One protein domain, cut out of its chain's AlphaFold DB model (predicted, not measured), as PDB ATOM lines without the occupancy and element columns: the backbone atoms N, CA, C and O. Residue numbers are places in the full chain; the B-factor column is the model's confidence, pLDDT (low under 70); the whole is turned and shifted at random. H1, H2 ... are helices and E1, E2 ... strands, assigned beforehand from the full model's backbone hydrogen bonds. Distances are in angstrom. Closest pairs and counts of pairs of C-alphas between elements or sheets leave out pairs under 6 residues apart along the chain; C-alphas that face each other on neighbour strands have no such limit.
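This is residues 38 to 159 of the 161 residues of an uncharacterized protein of Candidatus Methyloumidiphilus alinensis (UniProt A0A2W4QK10). One twisted sheet of four antiparallel strands has H3 packed over one end of its strands and the adjoining pair H1 and H2 on that same side, with no named helix over the other face. H4 sticks out with residues 149 to 154 as an arm beyond the end of E4, and the long link of residues 79 to 91 loops out from the ends of E2 and E3. The 122 printed residues have four named helices and four named strands, along the chain E1 H1 E2 E3 H2 H3 E4 H4, with sheet order E1 - E4 - E2 - E3. The class is mixed, helices and strands, with 60 residues, under half, in named elements. The whole is compact, with a radius of gyration of the C-alphas of 15.7 A, yet elongated in outline, spanning 51 by 33 by 26 A.

E1, residues 38 to 45, begins at C-alpha 38 (160.096, 71.980, 151.094) and is 20.9 A long. H1 is residues 54 to 62, 14.3 A. E2, residues 72 to 78, is 20.1 A and E3, residues 92 to 98, is 17.8 A. H2 is residues 106 to 109. H3, residues 127 to 134, begins at C-alpha 127 (155.140, 79.036, 125.267). E4, residues 139 to 146, is 22.5 A. H4, residues 149 to 157, ends at C-alpha 157 (168.377, 59.431, 162.167).

Edge strand E1 is antiparallel to E4 at 164 degrees, with N 43 and O 141 3.0 A apart, within hydrogen-bond range. E4 is antiparallel to E2 at 161 degrees, with N 75 and O 142 at 2.9 A. E2 and edge strand E3 form a hairpin, with N 74 and O 96 at 2.9 A. E1, H1, E2 and E3, H2 H3, E4 are split strand-helix-strand units, two strands running the same way with another between them, each with a right-handed crossover. H3 is on the sheet at a height of 8.8 A, over E2 and only just over E4, where 3 of its 8 C-alphas fall; it runs slantwise to the strands, at 48 degrees to E2 on the local plane. Its C-alpha 129 is 7.0 A from that of Val 93, the closest pair with E3. H1 only grazes the sheet, with residues 54 to 60. H1 and H2 touch, their closest C-alphas, Ser 61 and Gly 106, 4.0 A apart. H4 is not on the sheet and touches no helix. Every O i to N i+4 pair is within hydrogen-bond range in H3 and H4, 3 of 5 are in H1, and H2 is too short for one.

The C-alphas farthest apart, Asp 118 and His 157, are 53.1 A apart. The printed part has no cut. The links E2 to E3 and H2 to H3 are long; in the former, residues 83 to 84 pair antiparallel with 89 to 90. The mean pLDDT of the printed part is 82.8; residues 49 to 52, 86, 119 to 123 and 148 to 159 are under 70.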
ATOM      1  N   ILE A  38     160.489  70.827 150.277       86.81
ATOM      2  CA  ILE A  38     160.096  71.980 151.094       86.81
ATOM      3  C   ILE A  38     159.595  73.075 150.156       86.81
ATOM      4  O   ILE A  38     160.332  73.507 149.274       86.81
ATOM      5  N   LEU A  39     158.352  73.525 150.340       88.75
ATOM      6  CA  LEU A  39     157.811  74.678 149.619       88.75
ATOM      7  C   LEU A  39     158.531  75.949 150.089       88.75
ATOM      8  O   LEU A  39     158.409  76.321 151.254       88.75
ATOM      9  N   ASN A  40     159.251  76.610 149.186       88.38
ATOM     10  CA  ASN A  40     159.944  77.868 149.474       88.38
ATOM     11  C   ASN A  40     159.139  79.077 149.011       88.38
ATOM     12  O   ASN A  40     159.074  80.081 149.714       88.38
ATOM     13  N   ILE A  41     158.533  78.980 147.826       91.75
ATOM     14  CA  ILE A  41     157.866  80.106 147.172       91.75
ATOM     15  C   ILE A  41     156.518  79.648 146.642       91.75
ATOM     16  O   ILE A  41     156.424  78.595 146.015       91.75
ATOM     17  N   ASP A  42     155.497  80.463 146.888       93.31
ATOM     18  CA  ASP A  42     154.146  80.310 146.364       93.31
ATOM     19  C   ASP A  42     153.624  81.697 145.983       93.31
ATOM     20  O   ASP A  42     153.334  82.518 146.856       93.31
ATOM     21  N   ILE A  43     153.580  81.985 144.682       91.88
ATOM     22  CA  ILE A  43     153.144  83.283 144.162       91.88
ATOM     23  C   ILE A  43     152.106  83.109 143.063       91.88
ATOM     24  O   ILE A  43     152.187  82.191 142.246       91.88
ATOM     25  N   CYS A  44     151.159  84.040 143.004       91.94
ATOM     26  CA  CYS A  44     150.232  84.164 141.890       91.94
ATOM     27  C   CYS A  44     150.682  85.301 140.975       91.94
ATOM     28  O   CYS A  44     151.034  86.388 141.432       91.94
ATOM     29  N   ILE A  45     150.653  85.044 139.676       91.31
ATOM     30  CA  ILE A  45     150.979  85.994 138.625       91.31
ATOM     31  C   ILE A  45     149.831  86.029 137.623       91.31
ATOM     32  O   ILE A  45     149.234  85.011 137.280       91.31
ATOM     33  N   GLN A  46     149.521  87.222 137.152       91.94
ATOM     34  CA  GLN A  46     148.482  87.464 136.164       91.94
ATOM     35  C   GLN A  46     148.858  88.728 135.407       91.94
ATOM     36  O   GLN A  46     149.406  89.658 136.014       91.94
ATOM     37  N   GLN A  47     148.592  88.762 134.106       89.12
ATOM     38  CA  GLN A  47     148.666  90.012 133.367       89.12
ATOM     39  C   GLN A  47     147.453  90.868 133.733       89.12
ATOM     40  O   GLN A  47     146.316  90.456 133.519       89.12
ATOM     41  N   SER A  48     147.699  92.044 134.305       80.12
ATOM     42  CA  SER A  48     146.679  93.053 134.585       80.12
ATOM     43  C   SER A  48     147.216  94.444 134.251       80.12
ATOM     44  O   SER A  48     148.428  94.647 134.150       80.12
ATOM     45  N   ASN A  49     146.309  95.404 134.082       64.94
ATOM     46  CA  ASN A  49     146.652  96.783 133.728       64.94
ATOM     47  C   ASN A  49     147.185  97.600 134.923       64.94
ATOM     48  O   ASN A  49     147.720  98.683 134.724       64.94
ATOM     49  N   GLU A  50     147.047  97.091 136.152       58.00
ATOM     50  CA  GLU A  50     147.269  97.866 137.382       58.00
ATOM     51  C   GLU A  50     148.583  97.527 138.097       58.00
ATOM     52  O   GLU A  50     149.131  98.357 138.818       58.00
ATOM     53  N   THR A  51     149.135  96.324 137.920       56.47
ATOM     54  CA  THR A  51     150.426  95.947 138.519       56.47
ATOM     55  C   THR A  51     151.058  94.825 137.706       56.47
ATOM     56  O   THR A  51     150.524  93.719 137.625       56.47
ATOM     57  N   SER A  52     152.216  95.079 137.090       62.31
ATOM     58  CA  SER A  52     152.916  94.042 136.327       62.31
ATOM     59  C   SER A  52     153.492  92.986 137.276       62.31
ATOM     60  O   SER A  52     154.627  93.086 137.736       62.31
ATOM     61  N   ASN A  53     152.728  91.919 137.529       76.25
ATOM     62  CA  ASN A  53     153.158  90.762 138.326       76.25
ATOM     63  C   ASN A  53     154.396  90.049 137.749       76.25
ATOM     64  O   ASN A  53     155.011  89.220 138.417       76.25
ATOM     65  N   ARG A  54     154.808  90.395 136.522       77.56
ATOM     66  CA  ARG A  54     156.089  89.984 135.945       77.56
ATOM     67  C   ARG A  54     157.280  90.506 136.757       77.56
ATOM     68  O   ARG A  54     158.303  89.829 136.822       77.56
ATOM     69  N   GLN A  55     157.150  91.649 137.432       80.88
ATOM     70  CA  GLN A  55     158.176  92.146 138.352       80.88
ATOM     71  C   GLN A  55     158.409  91.188 139.524       80.88
ATOM     72  O   GLN A  55     159.559  90.989 139.908       80.88
ATOM     73  N   ASN A  56     157.368  90.504 140.013       84.38
ATOM     74  CA  ASN A  56     157.512  89.495 141.067       84.38
ATOM     75  C   ASN A  56     158.386  88.325 140.600       84.38
ATOM     76  O   ASN A  56     159.204  87.834 141.369       84.38
ATOM     77  N   LEU A  57     158.282  87.919 139.328       86.50
ATOM     78  CA  LEU A  57     159.157  86.892 138.752       86.50
ATOM     79  C   LEU A  57     160.600  87.369 138.591       86.50
ATOM     80  O   LEU A  57     161.527  86.592 138.807       86.50
ATOM     81  N   LEU A  58     160.804  88.630 138.209       85.69
ATOM     82  CA  LEU A  58     162.141  89.213 138.083       85.69
ATOM     83  C   LEU A  58     162.818  89.367 139.452       85.69
ATOM     84  O   LEU A  58     164.018  89.118 139.574       85.69
ATOM     85  N   ALA A  59     162.047  89.707 140.488       87.25
ATOM     86  CA  ALA A  59     162.521  89.841 141.861       87.25
ATOM     87  C   ALA A  59     163.054  88.520 142.443       87.25
ATOM     88  O   ALA A  59     163.961  88.548 143.271       87.25
ATOM     89  N   LEU A  60     162.584  87.365 141.947       89.12
ATOM     90  CA  LEU A  60     163.089  86.047 142.363       89.12
ATOM     91  C   LEU A  60     164.588  85.869 142.102       89.12
ATOM     92  O   LEU A  60     165.231  85.048 142.750       89.12
ATOM     93  N   SER A  61     165.168  86.636 141.175       85.50
ATOM     94  CA  SER A  61     166.612  86.617 140.915       85.50
ATOM     95  C   SER A  61     167.460  87.015 142.131       85.50
ATOM     96  O   SER A  61     168.594  86.548 142.236       85.50
ATOM     97  N   GLY A  62     166.909  87.826 143.041       84.75
ATOM     98  CA  GLY A  62     167.542  88.240 144.295       84.75
ATOM     99  C   GLY A  62     167.137  87.412 145.519       84.75
ATOM    100  O   GLY A  62     167.575  87.727 146.623       84.75
ATOM    101  N   ASP A  63     166.303  86.380 145.361       88.00
ATOM    102  CA  ASP A  63     165.833  85.568 146.484       88.00
ATOM    103  C   ASP A  63     166.925  84.589 146.945       88.00
ATOM    104  O   ASP A  63     167.353  83.698 146.203       88.00
ATOM    105  N   SER A  64     167.374  84.740 148.194       86.44
ATOM    106  CA  SER A  64     168.426  83.906 148.782       86.44
ATOM    107  C   SER A  64     168.022  82.435 148.928       86.44
ATOM    108  O   SER A  64     168.894  81.563 148.927       86.44
ATOM    109  N   SER A  65     166.721  82.130 148.982       85.38
ATOM    110  CA  SER A  65     166.210  80.756 149.018       85.38
ATOM    111  C   SER A  65     166.362  80.024 147.681       85.38
ATOM    112  O   SER A  65     166.296  78.797 147.651       85.38
ATOM    113  N   LEU A  66     166.623  80.751 146.586       86.12
ATOM    114  CA  LEU A  66     166.823  80.224 145.230       86.12
ATOM    115  C   LEU A  66     168.300  80.207 144.806       86.12
ATOM    116  O   LEU A  66     168.626  80.306 143.613       86.12
ATOM    117  N   GLY A  67     169.188  80.095 145.794       80.44
ATOM    118  CA  GLY A  67     170.634  80.107 145.627       80.44
ATOM    119  C   GLY A  67     171.202  78.983 144.753       80.44
ATOM    120  O   GLY A  67     170.512  78.087 144.258       80.44
ATOM    121  N   VAL A  68     172.513  79.065 144.547       83.88
ATOM    122  CA  VAL A  68     173.304  78.116 143.756       83.88
ATOM    123  C   VAL A  68     173.441  76.779 144.492       83.88
ATOM    124  O   VAL A  68     173.514  76.745 145.714       83.88
ATOM    125  N   GLY A  69     173.509  75.670 143.750       81.75
ATOM    126  CA  GLY A  69     173.810  74.342 144.302       81.75
ATOM    127  C   GLY A  69     172.623  73.621 144.947       81.75
ATOM    128  O   GLY A  69     172.758  72.465 145.340       81.75
ATOM    129  N   THR A  70     171.452  74.256 144.999       83.69
ATOM    130  CA  THR A  70     170.214  73.637 145.483       83.69
ATOM    131  C   THR A  70     169.386  73.116 144.315       83.69
ATOM    132  O   THR A  70     169.198  73.798 143.305       83.69
ATOM    133  N   ASN A  71     168.872  71.896 144.459       87.88
ATOM    134  CA  ASN A  71     167.923  71.325 143.513       87.88
ATOM    135  C   ASN A  71     166.520  71.840 143.821       87.88
ATOM    136  O   ASN A  71     166.040  71.712 144.946       87.88
ATOM    137  N   PHE A  72     165.846  72.360 142.806       90.25
ATOM    138  CA  PHE A  72     164.472  72.817 142.884       90.25
ATOM    139  C   PHE A  72     163.597  72.083 141.883       90.25
ATOM    140  O   PHE A  72     164.001  71.809 140.749       90.25
ATOM    141  N   VAL A  73     162.362  71.834 142.295       92.31
ATOM    142  CA  VAL A  73     161.253  71.511 141.403       92.31
ATOM    143  C   VAL A  73     160.267  72.654 141.488       92.31
ATOM    144  O   VAL A  73     160.006  73.171 142.570       92.31
ATOM    145  N   TYR A  74     159.736  73.073 140.354       93.19
ATOM    146  CA  TYR A  74     158.760  74.144 140.302       93.19
ATOM    147  C   TYR A  74     157.587  73.754 139.421       93.19
ATOM    148  O   TYR A  74     157.745  73.057 138.417       93.19
ATOM    149  N   ILE A  75     156.406  74.195 139.833       94.38
ATOM    150  CA  ILE A  75     155.136  73.862 139.205       94.38
ATOM    151  C   ILE A  75     154.421  75.166 138.892       94.38
ATOM    152  O   ILE A  75     154.259  76.016 139.767       94.38
ATOM    153  N   TYR A  76     153.981  75.293 137.645       94.94
ATOM    154  CA  TYR A  76     153.021  76.305 137.239       94.94
ATOM    155  C   TYR A  76     151.646  75.667 137.069       94.94
ATOM    156  O   TYR A  76     151.508  74.654 136.373       94.94
ATOM    157  N   SER A  77     150.630  76.276 137.668       95.88
ATOM    158  CA  SER A  77     149.237  75.849 137.552       95.88
ATOM    159  C   SER A  77     148.288  77.020 137.312       95.88
ATOM    160  O   SER A  77     148.577  78.152 137.684       95.88
ATOM    161  N   LEU A  78     147.153  76.757 136.673       95.56
ATOM    162  CA  LEU A  78     146.047  77.698 136.542       95.56
ATOM    163  C   LEU A  78     145.252  77.718 137.848       95.56
ATOM    164  O   LEU A  78     144.989  76.671 138.440       95.56
ATOM    165  N   VAL A  79     144.883  78.910 138.311       94.56
ATOM    166  CA  VAL A  79     144.110  79.057 139.555       94.56
ATOM    167  C   VAL A  79     142.622  78.844 139.292       94.56
ATOM    168  O   VAL A  79     141.979  78.062 139.988       94.56
ATOM    169  N   ASP A  80     142.099  79.493 138.253       93.62
ATOM    170  CA  ASP A  80     140.654  79.645 138.056       93.62
ATOM    171  C   ASP A  80     140.082  78.677 136.992       93.62
ATOM    172  O   ASP A  80     138.890  78.388 136.987       93.62
ATOM    173  N   GLU A  81     140.916  78.083 136.128       92.25
ATOM    174  CA  GLU A  81     140.483  77.226 135.004       92.25
ATOM    175  C   GLU A  81     141.300  75.927 134.918       92.25
ATOM    176  O   GLU A  81     142.337  75.810 135.565       92.25
ATOM    177  N   SER A  82     140.788  74.909 134.223       92.00
ATOM    178  CA  SER A  82     141.467  73.618 134.037       92.00
ATOM    179  C   SER A  82     142.059  73.511 132.631       92.00
ATOM    180  O   SER A  82     141.555  74.103 131.682       92.00
ATOM    181  N   VAL A  83     143.131  72.738 132.497       89.62
ATOM    182  CA  VAL A  83     143.787  72.395 131.235       89.62
ATOM    183  C   VAL A  83     143.958  70.884 131.159       89.62
ATOM    184  O   VAL A  83     144.146  70.210 132.173       89.62
ATOM    185  N   ASN A  84     143.899  70.342 129.949       85.00
ATOM    186  CA  ASN A  84     144.226  68.947 129.712       85.00
ATOM    187  C   ASN A  84     145.741  68.815 129.491       85.00
ATOM    188  O   ASN A  84     146.231  69.066 128.392       85.00
ATOM    189  N   TYR A  85     146.491  68.498 130.551       76.69
ATOM    190  CA  TYR A  85     147.944  68.316 130.486       76.69
ATOM    191  C   TYR A  85     148.461  67.329 131.553       76.69
ATOM    192  O   TYR A  85     148.060  67.414 132.715       76.69
ATOM    193  N   PRO A  86     149.410  66.429 131.219       69.62
ATOM    194  CA  PRO A  86     149.808  66.064 129.858       69.62
ATOM    195  C   PRO A  86     148.747  65.213 129.143       69.62
ATOM    196  O   PRO A  86     148.673  65.279 127.929       69.62
ATOM    197  N   ASN A  87     147.909  64.460 129.874       81.44
ATOM    198  CA  ASN A  87     146.890  63.552 129.307       81.44
ATOM    199  C   ASN A  87     145.601  63.465 130.153       81.44
ATOM    200  O   ASN A  87     144.816  62.529 129.998       81.44
ATOM    201  N   LYS A  88     145.428  64.359 131.129       86.06
ATOM    202  CA  LYS A  88     144.258  64.400 132.010       86.06
ATOM    203  C   LYS A  88     143.890  65.844 132.303       86.06
ATOM    204  O   LYS A  88     144.762  66.715 132.338       86.06
ATOM    205  N   GLU A  89     142.609  66.068 132.563       91.44
ATOM    206  CA  GLU A  89     142.142  67.348 133.068       91.44
ATOM    207  C   GLU A  89     142.754  67.628 134.445       91.44
ATOM    208  O   GLU A  89     142.767  66.779 135.341       91.44
ATOM    209  N   GLY A  90     143.282  68.834 134.606       92.12
ATOM    210  CA  GLY A  90     143.850  69.298 135.856       92.12
ATOM    211  C   GLY A  90     144.171  70.782 135.796       92.12
ATOM    212  O   GLY A  90     143.733  71.503 134.907       92.12
ATOM    213  N   LYS A  91     144.946  71.259 136.766       93.88
ATOM    214  CA  LYS A  91     145.361  72.667 136.835       93.88
ATOM    215  C   LYS A  91     146.797  72.893 136.369       93.88
ATOM    216  O   LYS A  91     147.188  74.029 136.145       93.88
ATOM    217  N   VAL A  92     147.612  71.844 136.273       93.50
ATOM    218  CA  VAL A  92     149.054  71.969 136.020       93.50
ATOM    219  C   VAL A  92     149.313  72.272 134.550       93.50
ATOM    220  O   VAL A  92     148.878  71.531 133.680       93.50
ATOM    221  N   VAL A  93     150.077  73.331 134.292       92.38
ATOM    222  CA  VAL A  93     150.488  73.738 132.941       92.38
ATOM    223  C   VAL A  93     151.922  73.315 132.651       92.38
ATOM    224  O   VAL A  93     152.259  72.973 131.523       92.38
ATOM    225  N   TYR A  94     152.795  73.367 133.661       92.25
ATOM    226  CA  TYR A  94     154.210  73.066 133.485       92.25
ATOM    227  C   TYR A  94     154.846  72.600 134.792       92.25
ATOM    228  O   TYR A  94     154.557  73.138 135.862       92.25
ATOM    229  N   ILE A  95     155.761  71.637 134.690       91.81
ATOM    230  CA  ILE A  95     156.618  71.191 135.789       91.81
ATOM    231  C   ILE A  95     158.057  71.247 135.289       91.81
ATOM    232  O   ILE A  95     158.364  70.714 134.225       91.81
ATOM    233  N   GLY A  96     158.943  71.865 136.064       89.94
ATOM    234  CA  GLY A  96     160.363  71.910 135.754       89.94
ATOM    235  C   GLY A  96     161.230  71.524 136.942       89.94
ATOM    236  O   GLY A  96     160.845  71.674 138.100       89.94
ATOM    237  N   LYS A  97     162.437  71.046 136.638       89.38
ATOM    238  CA  LYS A  97     163.502  70.778 137.608       89.38
ATOM    239  C   LYS A  97     164.735  71.597 137.246       89.38
ATOM    240  O   LYS A  97     165.031  71.806 136.072       89.38
ATOM    241  N   THR A  98     165.451  72.079 138.251       87.56
ATOM    242  CA  THR A  98     166.662  72.887 138.077       87.56
ATOM    243  C   THR A  98     167.590  72.714 139.272       87.56
ATOM    244  O   THR A  98     167.135  72.453 140.376       87.56
ATOM    245  N   GLY A  99     168.892  72.841 139.049       81.00
ATOM    246  CA  GLY A  99     169.926  72.651 140.067       81.00
ATOM    247  C   GLY A  99     171.215  73.307 139.606       81.00
ATOM    248  O   GLY A  99     172.190  72.635 139.280       81.00
ATOM    249  N   ARG A 100     171.178  74.629 139.425       77.44
ATOM    250  CA  ARG A 100     172.287  75.351 138.793       77.44
ATOM    251  C   ARG A 100     173.438  75.512 139.780       77.44
ATOM    252  O   ARG A 100     173.248  75.963 140.903       77.44
ATOM    253  N   THR A 101     174.641  75.172 139.328       79.81
ATOM    254  CA  THR A 101     175.882  75.218 140.119       79.81
ATOM    255  C   THR A 101     176.690  76.499 139.920       79.81
ATOM    256  O   THR A 101     177.632  76.737 140.664       79.81
ATOM    257  N   LYS A 102     176.329  77.328 138.931       81.19
ATOM    258  CA  LYS A 102     177.053  78.566 138.587       81.19
ATOM    259  C   LYS A 102     176.220  79.843 138.704       81.19
ATOM    260  O   LYS A 102     176.783  80.915 138.869       81.19
ATOM    261  N   GLU A 103     174.894  79.751 138.610       80.50
ATOM    262  CA  GLU A 103     173.998  80.911 138.676       80.50
ATOM    263  C   GLU A 103     172.798  80.621 139.578       80.50
ATOM    264  O   GLU A 103     172.339  79.475 139.591       80.50
ATOM    265  N   PRO A 104     172.250  81.626 140.287       82.81
ATOM    266  CA  PRO A 104     171.020  81.463 141.051       82.81
ATOM    267  C   PRO A 104     169.872  80.986 140.163       82.81
ATOM    268  O   PRO A 104     169.676  81.470 139.042       82.81
ATOM    269  N   THR A 105     169.075  80.059 140.690       85.38
ATOM    270  CA  THR A 105     167.915  79.509 139.981       85.38
ATOM    271  C   THR A 105     166.870  80.596 139.705       85.38
ATOM    272  O   THR A 105     166.224  80.580 138.655       85.38
ATOM    273  N   GLY A 106     166.775  81.584 140.599       84.38
ATOM    274  CA  GLY A 106     165.852  82.714 140.517       84.38
ATOM    275  C   GLY A 106     165.837  83.449 139.176       84.38
ATOM    276  O   GLY A 106     164.768  83.811 138.688       84.38
ATOM    277  N   LYS A 107     167.002  83.595 138.525       83.62
ATOM    278  CA  LYS A 107     167.126  84.301 137.236       83.62
ATOM    279  C   LYS A 107     166.247  83.708 136.128       83.62
ATOM    280  O   LYS A 107     165.821  84.438 135.240       83.62
ATOM    281  N   ARG A 108     165.967  82.399 136.169       84.69
ATOM    282  CA  ARG A 108     165.221  81.710 135.106       84.69
ATOM    283  C   ARG A 108     163.727  82.015 135.124       84.69
ATOM    284  O   ARG A 108     163.105  82.067 134.069       84.69
ATOM    285  N   PHE A 109     163.148  82.264 136.296       88.69
ATOM    286  CA  PHE A 109     161.699  82.448 136.409       88.69
ATOM    287  C   PHE A 109     161.201  83.705 135.691       88.69
ATOM    288  O   PHE A 109     160.122  83.680 135.107       88.69
ATOM    289  N   GLY A 110     162.014  84.766 135.647       85.19
ATOM    290  CA  GLY A 110     161.729  85.964 134.853       85.19
ATOM    291  C   GLY A 110     161.779  85.752 133.333       85.19
ATOM    292  O   GLY A 110     161.263  86.584 132.589       85.19
ATOM    293  N   GLN A 111     162.385  84.652 132.874       87.50
ATOM    294  CA  GLN A 111     162.515  84.290 131.459       87.50
ATOM    295  C   GLN A 111     161.427  83.313 130.996       87.50
ATOM    296  O   GLN A 111     161.212  83.177 129.803       87.50
ATOM    297  N   HIS A 112     160.726  82.637 131.913       90.31
ATOM    298  CA  HIS A 112     159.710  81.641 131.547       90.31
ATOM    299  C   HIS A 112     158.489  82.237 130.836       90.31
ATOM    300  O   HIS A 112     157.779  81.513 130.136       90.31
ATOM    301  N   ILE A 113     158.235  83.531 131.032       88.81
ATOM    302  CA  ILE A 113     157.143  84.272 130.404       88.81
ATOM    303  C   ILE A 113     157.743  85.328 129.489       88.81
ATOM    304  O   ILE A 113     158.558  86.151 129.930       88.81
ATOM    305  N   SER A 114     157.301  85.313 128.235       87.50
ATOM    306  CA  SER A 114     157.746  86.262 127.224       87.50
ATOM    307  C   SER A 114     157.498  87.712 127.639       87.50
ATOM    308  O   SER A 114     156.644  88.027 128.469       87.50
ATOM    309  N   THR A 115     158.270  88.625 127.057       83.94
ATOM    310  CA  THR A 115     158.146  90.067 127.314       83.94
ATOM    311  C   THR A 115     156.926  90.700 126.652       83.94
ATOM    312  O   THR A 115     156.470  91.734 127.134       83.94
ATOM    313  N   THR A 116     156.381  90.092 125.594       82.62
ATOM    314  CA  THR A 116     155.191  90.569 124.871       82.62
ATOM    315  C   THR A 116     154.292  89.405 124.452       82.62
ATOM    316  O   THR A 116     154.780  88.292 124.251       82.62
ATOM    317  N   ALA A 117     152.996  89.674 124.257       82.25
ATOM    318  CA  ALA A 117     152.001  88.671 123.860       82.25
ATOM    319  C   ALA A 117     152.337  87.964 122.537       82.25
ATOM    320  O   ALA A 117     152.171  86.750 122.427       82.25
ATOM    321  N   ASP A 118     152.881  88.714 121.575       75.12
ATOM    322  CA  ASP A 118     153.154  88.225 120.217       75.12
ATOM    323  C   ASP A 118     154.553  87.618 120.051       75.12
ATOM    324  O   ASP A 118     154.914  87.161 118.967       75.12
ATOM    325  N   LYS A 119     155.367  87.610 121.115       67.06
ATOM    326  CA  LYS A 119     156.686  86.970 121.102       67.06
ATOM    327  C   LYS A 119     156.642  85.687 121.915       67.06
ATOM    328  O   LYS A 119     156.267  85.685 123.083       67.06
ATOM    329  N   GLY A 120     157.086  84.605 121.297       57.53
ATOM    330  CA  GLY A 120     157.417  83.350 121.953       57.53
ATOM    331  C   GLY A 120     158.469  82.620 121.124       57.53
ATOM    332  O   GLY A 120     158.472  82.748 119.902       57.53
ATOM    333  N   GLY A 121     159.366  81.883 121.779       54.59
ATOM    334  CA  GLY A 121     160.385  81.067 121.103       54.59
ATOM    335  C   GLY A 121     161.841  81.447 121.387       54.59
ATOM    336  O   GLY A 121     162.746  80.859 120.806       54.59
ATOM    337  N   ASP A 122     162.095  82.393 122.285       63.72
ATOM    338  CA  ASP A 122     163.421  82.663 122.837       63.72
ATOM    339  C   ASP A 122     163.853  81.586 123.853       63.72
ATOM    340  O   ASP A 122     163.029  80.968 124.535       63.72
ATOM    341  N   LEU A 123     165.168  81.333 123.936       63.31
ATOM    342  CA  LEU A 123     165.774  80.300 124.787       63.31
ATOM    343  C   LEU A 123     165.453  80.557 126.271       63.31
ATOM    344  O   LEU A 123     166.155  81.299 126.954       63.31
ATOM    345  N   GLY A 124     164.399  79.918 126.780       72.38
ATOM    346  CA  GLY A 124     163.972  80.010 128.181       72.38
ATOM    347  C   GLY A 124     162.484  80.295 128.368       72.38
ATOM    348  O   GLY A 124     161.948  79.958 129.424       72.38
ATOM    349  N   THR A 125     161.811  80.825 127.345       84.88
ATOM    350  CA  THR A 125     160.369  81.063 127.380       84.88
ATOM    351  C   THR A 125     159.602  79.753 127.275       84.88
ATOM    352  O   THR A 125     159.849  78.925 126.398       84.88
ATOM    353  N   ILE A 126     158.608  79.582 128.142       88.88
ATOM    354  CA  ILE A 126     157.670  78.466 128.075       88.88
ATOM    355  C   ILE A 126     156.412  78.982 127.378       88.88
ATOM    356  O   ILE A 126     155.654  79.786 127.930       88.88
ATOM    357  N   TYR A 127     156.197  78.525 126.143       87.81
ATOM    358  CA  TYR A 127     155.140  79.036 125.267       87.81
ATOM    359  C   TYR A 127     153.747  78.963 125.910       87.81
ATOM    360  O   TYR A 127     153.038  79.967 125.952       87.81
ATOM    361  N   ALA A 128     153.380  77.813 126.485       88.88
ATOM    362  CA  ALA A 128     152.079  77.630 127.131       88.88
ATOM    363  C   ALA A 128     151.855  78.627 128.282       88.88
ATOM    364  O   ALA A 128     150.813  79.278 128.340       88.88
ATOM    365  N   LEU A 129     152.852  78.812 129.158       91.44
ATOM    366  CA  LEU A 129     152.768  79.774 130.263       91.44
ATOM    367  C   LEU A 129     152.592  81.199 129.760       91.44
ATOM    368  O   LEU A 129     151.758  81.932 130.282       91.44
ATOM    369  N   SER A 130     153.341  81.570 128.722       90.88
ATOM    370  CA  SER A 130     153.240  82.895 128.114       90.88
ATOM    371  C   SER A 130     151.839  83.135 127.555       90.88
ATOM    372  O   SER A 130     151.239  84.165 127.838       90.88
ATOM    373  N   ARG A 131     151.264  82.160 126.840       90.19
ATOM    374  CA  ARG A 131     149.903  82.269 126.293       90.19
ATOM    375  C   ARG A 131     148.850  82.470 127.381       90.19
ATOM    376  O   ARG A 131     148.017  83.359 127.237       90.19
ATOM    377  N   TYR A 132     148.896  81.690 128.460       91.94
ATOM    378  CA  TYR A 132     147.962  81.862 129.577       91.94
ATOM    379  C   TYR A 132     148.156  83.202 130.285       91.94
ATOM    380  O   TYR A 132     147.180  83.902 130.544       91.94
ATOM    381  N   TYR A 133     149.406  83.598 130.535       91.88
ATOM    382  CA  TYR A 133     149.710  84.879 131.163       91.88
ATOM    383  C   TYR A 133     149.150  86.049 130.351       91.88
ATOM    384  O   TYR A 133     148.401  86.854 130.894       91.88
ATOM    385  N   TRP A 134     149.439  86.111 129.049       90.19
ATOM    386  CA  TRP A 134     149.004  87.207 128.175       90.19
ATOM    387  C   TRP A 134     147.502  87.210 127.874       90.19
ATOM    388  O   TRP A 134     146.948  88.271 127.605       90.19
ATOM    389  N   LYS A 135     146.821  86.064 127.994       91.00
ATOM    390  CA  LYS A 135     145.348  85.984 127.984       91.00
ATOM    391  C   LYS A 135     144.721  86.577 129.260       91.00
ATOM    392  O   LYS A 135     143.512  86.759 129.320       91.00
ATOM    393  N   GLY A 136     145.526  86.868 130.284       91.00
ATOM    394  CA  GLY A 136     145.049  87.337 131.580       91.00
ATOM    395  C   GLY A 136     144.623  86.205 132.515       91.00
ATOM    396  O   GLY A 136     144.000  86.477 133.537       91.00
ATOM    397  N   SER A 137     144.958  84.946 132.216       92.56
ATOM    398  CA  SER A 137     144.722  83.834 133.142       92.56
ATOM    399  C   SER A 137     145.617  83.974 134.375       92.56
ATOM    400  O   SER A 137     146.793  84.341 134.284       92.56
ATOM    401  N   LYS A 138     145.074  83.649 135.552       93.56
ATOM    402  CA  LYS A 138     145.846  83.632 136.795       93.56
ATOM    403  C   LYS A 138     146.655  82.341 136.892       93.56
ATOM    404  O   LYS A 138     146.096  81.243 136.928       93.56
ATOM    405  N   LEU A 139     147.972  82.489 136.966       94.12
ATOM    406  CA  LEU A 139     148.932  81.403 137.119       94.12
ATOM    407  C   LEU A 139     149.507  81.413 138.534       94.12
ATOM    408  O   LEU A 139     149.847  82.464 139.069       94.12
ATOM    409  N   ARG A 140     149.674  80.239 139.125       95.25
ATOM    410  CA  ARG A 140     150.364  80.032 140.394       95.25
ATOM    411  C   ARG A 140     151.710  79.380 140.126       95.25
ATOM    412  O   ARG A 140     151.763  78.365 139.439       95.25
ATOM    413  N   LEU A 141     152.780  79.953 140.664       94.94
ATOM    414  CA  LEU A 141     154.120  79.378 140.674       94.94
ATOM    415  C   LEU A 141     154.432  78.885 142.082       94.94
ATOM    416  O   LEU A 141     154.498  79.678 143.019       94.94
ATOM    417  N   GLN A 142     154.676  77.585 142.201       94.88
ATOM    418  CA  GLN A 142     155.154  76.960 143.428       94.88
ATOM    419  C   GLN A 142     156.564  76.423 143.206       94.88
ATOM    420  O   GLN A 142     156.796  75.701 142.237       94.88
ATOM    421  N   ILE A 143     157.505  76.768 144.085       93.44
ATOM    422  CA  ILE A 143     158.902  76.324 144.009       93.44
ATOM    423  C   ILE A 143     159.251  75.552 145.274       93.44
ATOM    424  O   ILE A 143     159.134  76.062 146.391       93.44
ATOM    425  N   PHE A 144     159.733  74.332 145.080       92.31
ATOM    426  CA  PHE A 144     160.102  73.393 146.122       92.31
ATOM    427  C   PHE A 144     161.606  73.147 146.079       92.31
ATOM    428  O   PHE A 144     162.126  72.807 145.017       92.31
ATOM    429  N   SER A 145     162.314  73.275 147.201       90.06
ATOM    430  CA  SER A 145     163.673  72.730 147.306       90.06
ATOM    431  C   SER A 145     163.602  71.239 147.589       90.06
ATOM    432  O   SER A 145     162.751  70.762 148.343       90.06
ATOM    433  N   MET A 146     164.518  70.501 146.976       85.00
ATOM    434  CA  MET A 146     164.762  69.108 147.291       85.00
ATOM    435  C   MET A 146     165.865  69.014 148.337       85.00
ATOM    436  O   MET A 146     166.954  69.556 148.136       85.00
ATOM    437  N   ARG A 147     165.600  68.279 149.417       74.50
ATOM    438  CA  ARG A 147     166.646  67.884 150.366       74.50
ATOM    439  C   ARG A 147     167.678  67.019 149.656       74.50
ATOM    440  O   ARG A 147     167.325  66.159 148.846       74.50
ATOM    441  N   ASN A 148     168.948  67.247 149.958       67.94
ATOM    442  CA  ASN A 148     170.023  66.380 149.484       67.94
ATOM    443  C   ASN A 148     170.025  65.051 150.277       67.94
ATOM    444  O   ASN A 148     169.479  64.965 151.378       67.94
ATOM    445  N   GLU A 149     170.621  63.987 149.728       60.69
ATOM    446  CA  GLU A 149     170.619  62.650 150.359       60.69
ATOM    447  C   GLU A 149     171.205  62.659 151.781       60.69
ATOM    448  O   GLU A 149     170.717  61.956 152.664       60.69
ATOM    449  N   LYS A 150     172.195  63.522 152.034       60.38
ATOM    450  CA  LYS A 150     172.805  63.705 153.359       60.38
ATOM    451  C   LYS A 150     171.832  64.314 154.375       60.38
ATOM    452  O   LYS A 150     171.815  63.898 155.531       60.38
ATOM    453  N   GLU A 151     171.005  65.274 153.969       60.28
ATOM    454  CA  GLU A 151     169.931  65.813 154.807       60.28
ATOM    455  C   GLU A 151     168.854  64.763 155.066       60.28
ATOM    456  O   GLU A 151     168.390  64.644 156.196       60.28
ATOM    457  N   ILE A 152     168.494  63.963 154.057       57.69
ATOM    458  CA  ILE A 152     167.522  62.872 154.211       57.69
ATOM    459  C   ILE A 152     168.003  61.874 155.274       57.69
ATOM    460  O   ILE A 152     167.236  61.544 156.177       57.69
ATOM    461  N   GLN A 153     169.277  61.471 155.237       57.53
ATOM    462  CA  GLN A 153     169.869  60.575 156.238       57.53
ATOM    463  C   GLN A 153     169.859  61.183 157.651       57.53
ATOM    464  O   GLN A 153     169.479  60.508 158.607       57.53
ATOM    465  N   ARG A 154     170.187  62.476 157.800       59.00
ATOM    466  CA  ARG A 154     170.114  63.178 159.100       59.00
ATOM    467  C   ARG A 154     168.688  63.242 159.651       59.00
ATOM    468  O   ARG A 154     168.481  62.997 160.836       59.00
ATOM    469  N   PHE A 155     167.703  63.532 158.798       58.00
ATOM    470  CA  PHE A 155     166.291  63.565 159.188       58.00
ATOM    471  C   PHE A 155     165.736  62.183 159.546       58.00
ATOM    472  O   PHE A 155     164.854  62.092 160.398       58.00
ATOM    473  N   GLN A 156     166.220  61.118 158.906       57.78
ATOM    474  CA  GLN A 156     165.859  59.750 159.274       57.78
ATOM    475  C   GLN A 156     166.466  59.361 160.624       57.78
ATOM    476  O   GLN A 156     165.760  58.790 161.447       57.78
ATOM    477  N   HIS A 157     167.717  59.742 160.897       57.59
ATOM    478  CA  HIS A 157     168.377  59.431 162.167       57.59
ATOM    479  C   HIS A 157     167.695  60.112 163.369       57.59
ATOM    480  O   HIS A 157     167.446  59.470 164.380       57.59
ATOM    481  N   GLN A 158     167.283  61.377 163.225       56.25
ATOM    482  CA  GLN A 158     166.573  62.135 164.272       56.25
ATOM    483  C   GLN A 158     165.144  61.653 164.569       56.25
ATOM    484  O   GLN A 158     164.534  62.126 165.518       56.25
ATOM    485  N   ARG A 159     164.567  60.775 163.740       52.97
ATOM    486  CA  ARG A 159     163.231  60.200 163.977       52.97
ATOM    487  C   ARG A 159     163.263  58.861 164.707       52.97
ATOM    488  O   ARG A 159     162.201  58.354 165.050       52.97
TER     489      ARG A 159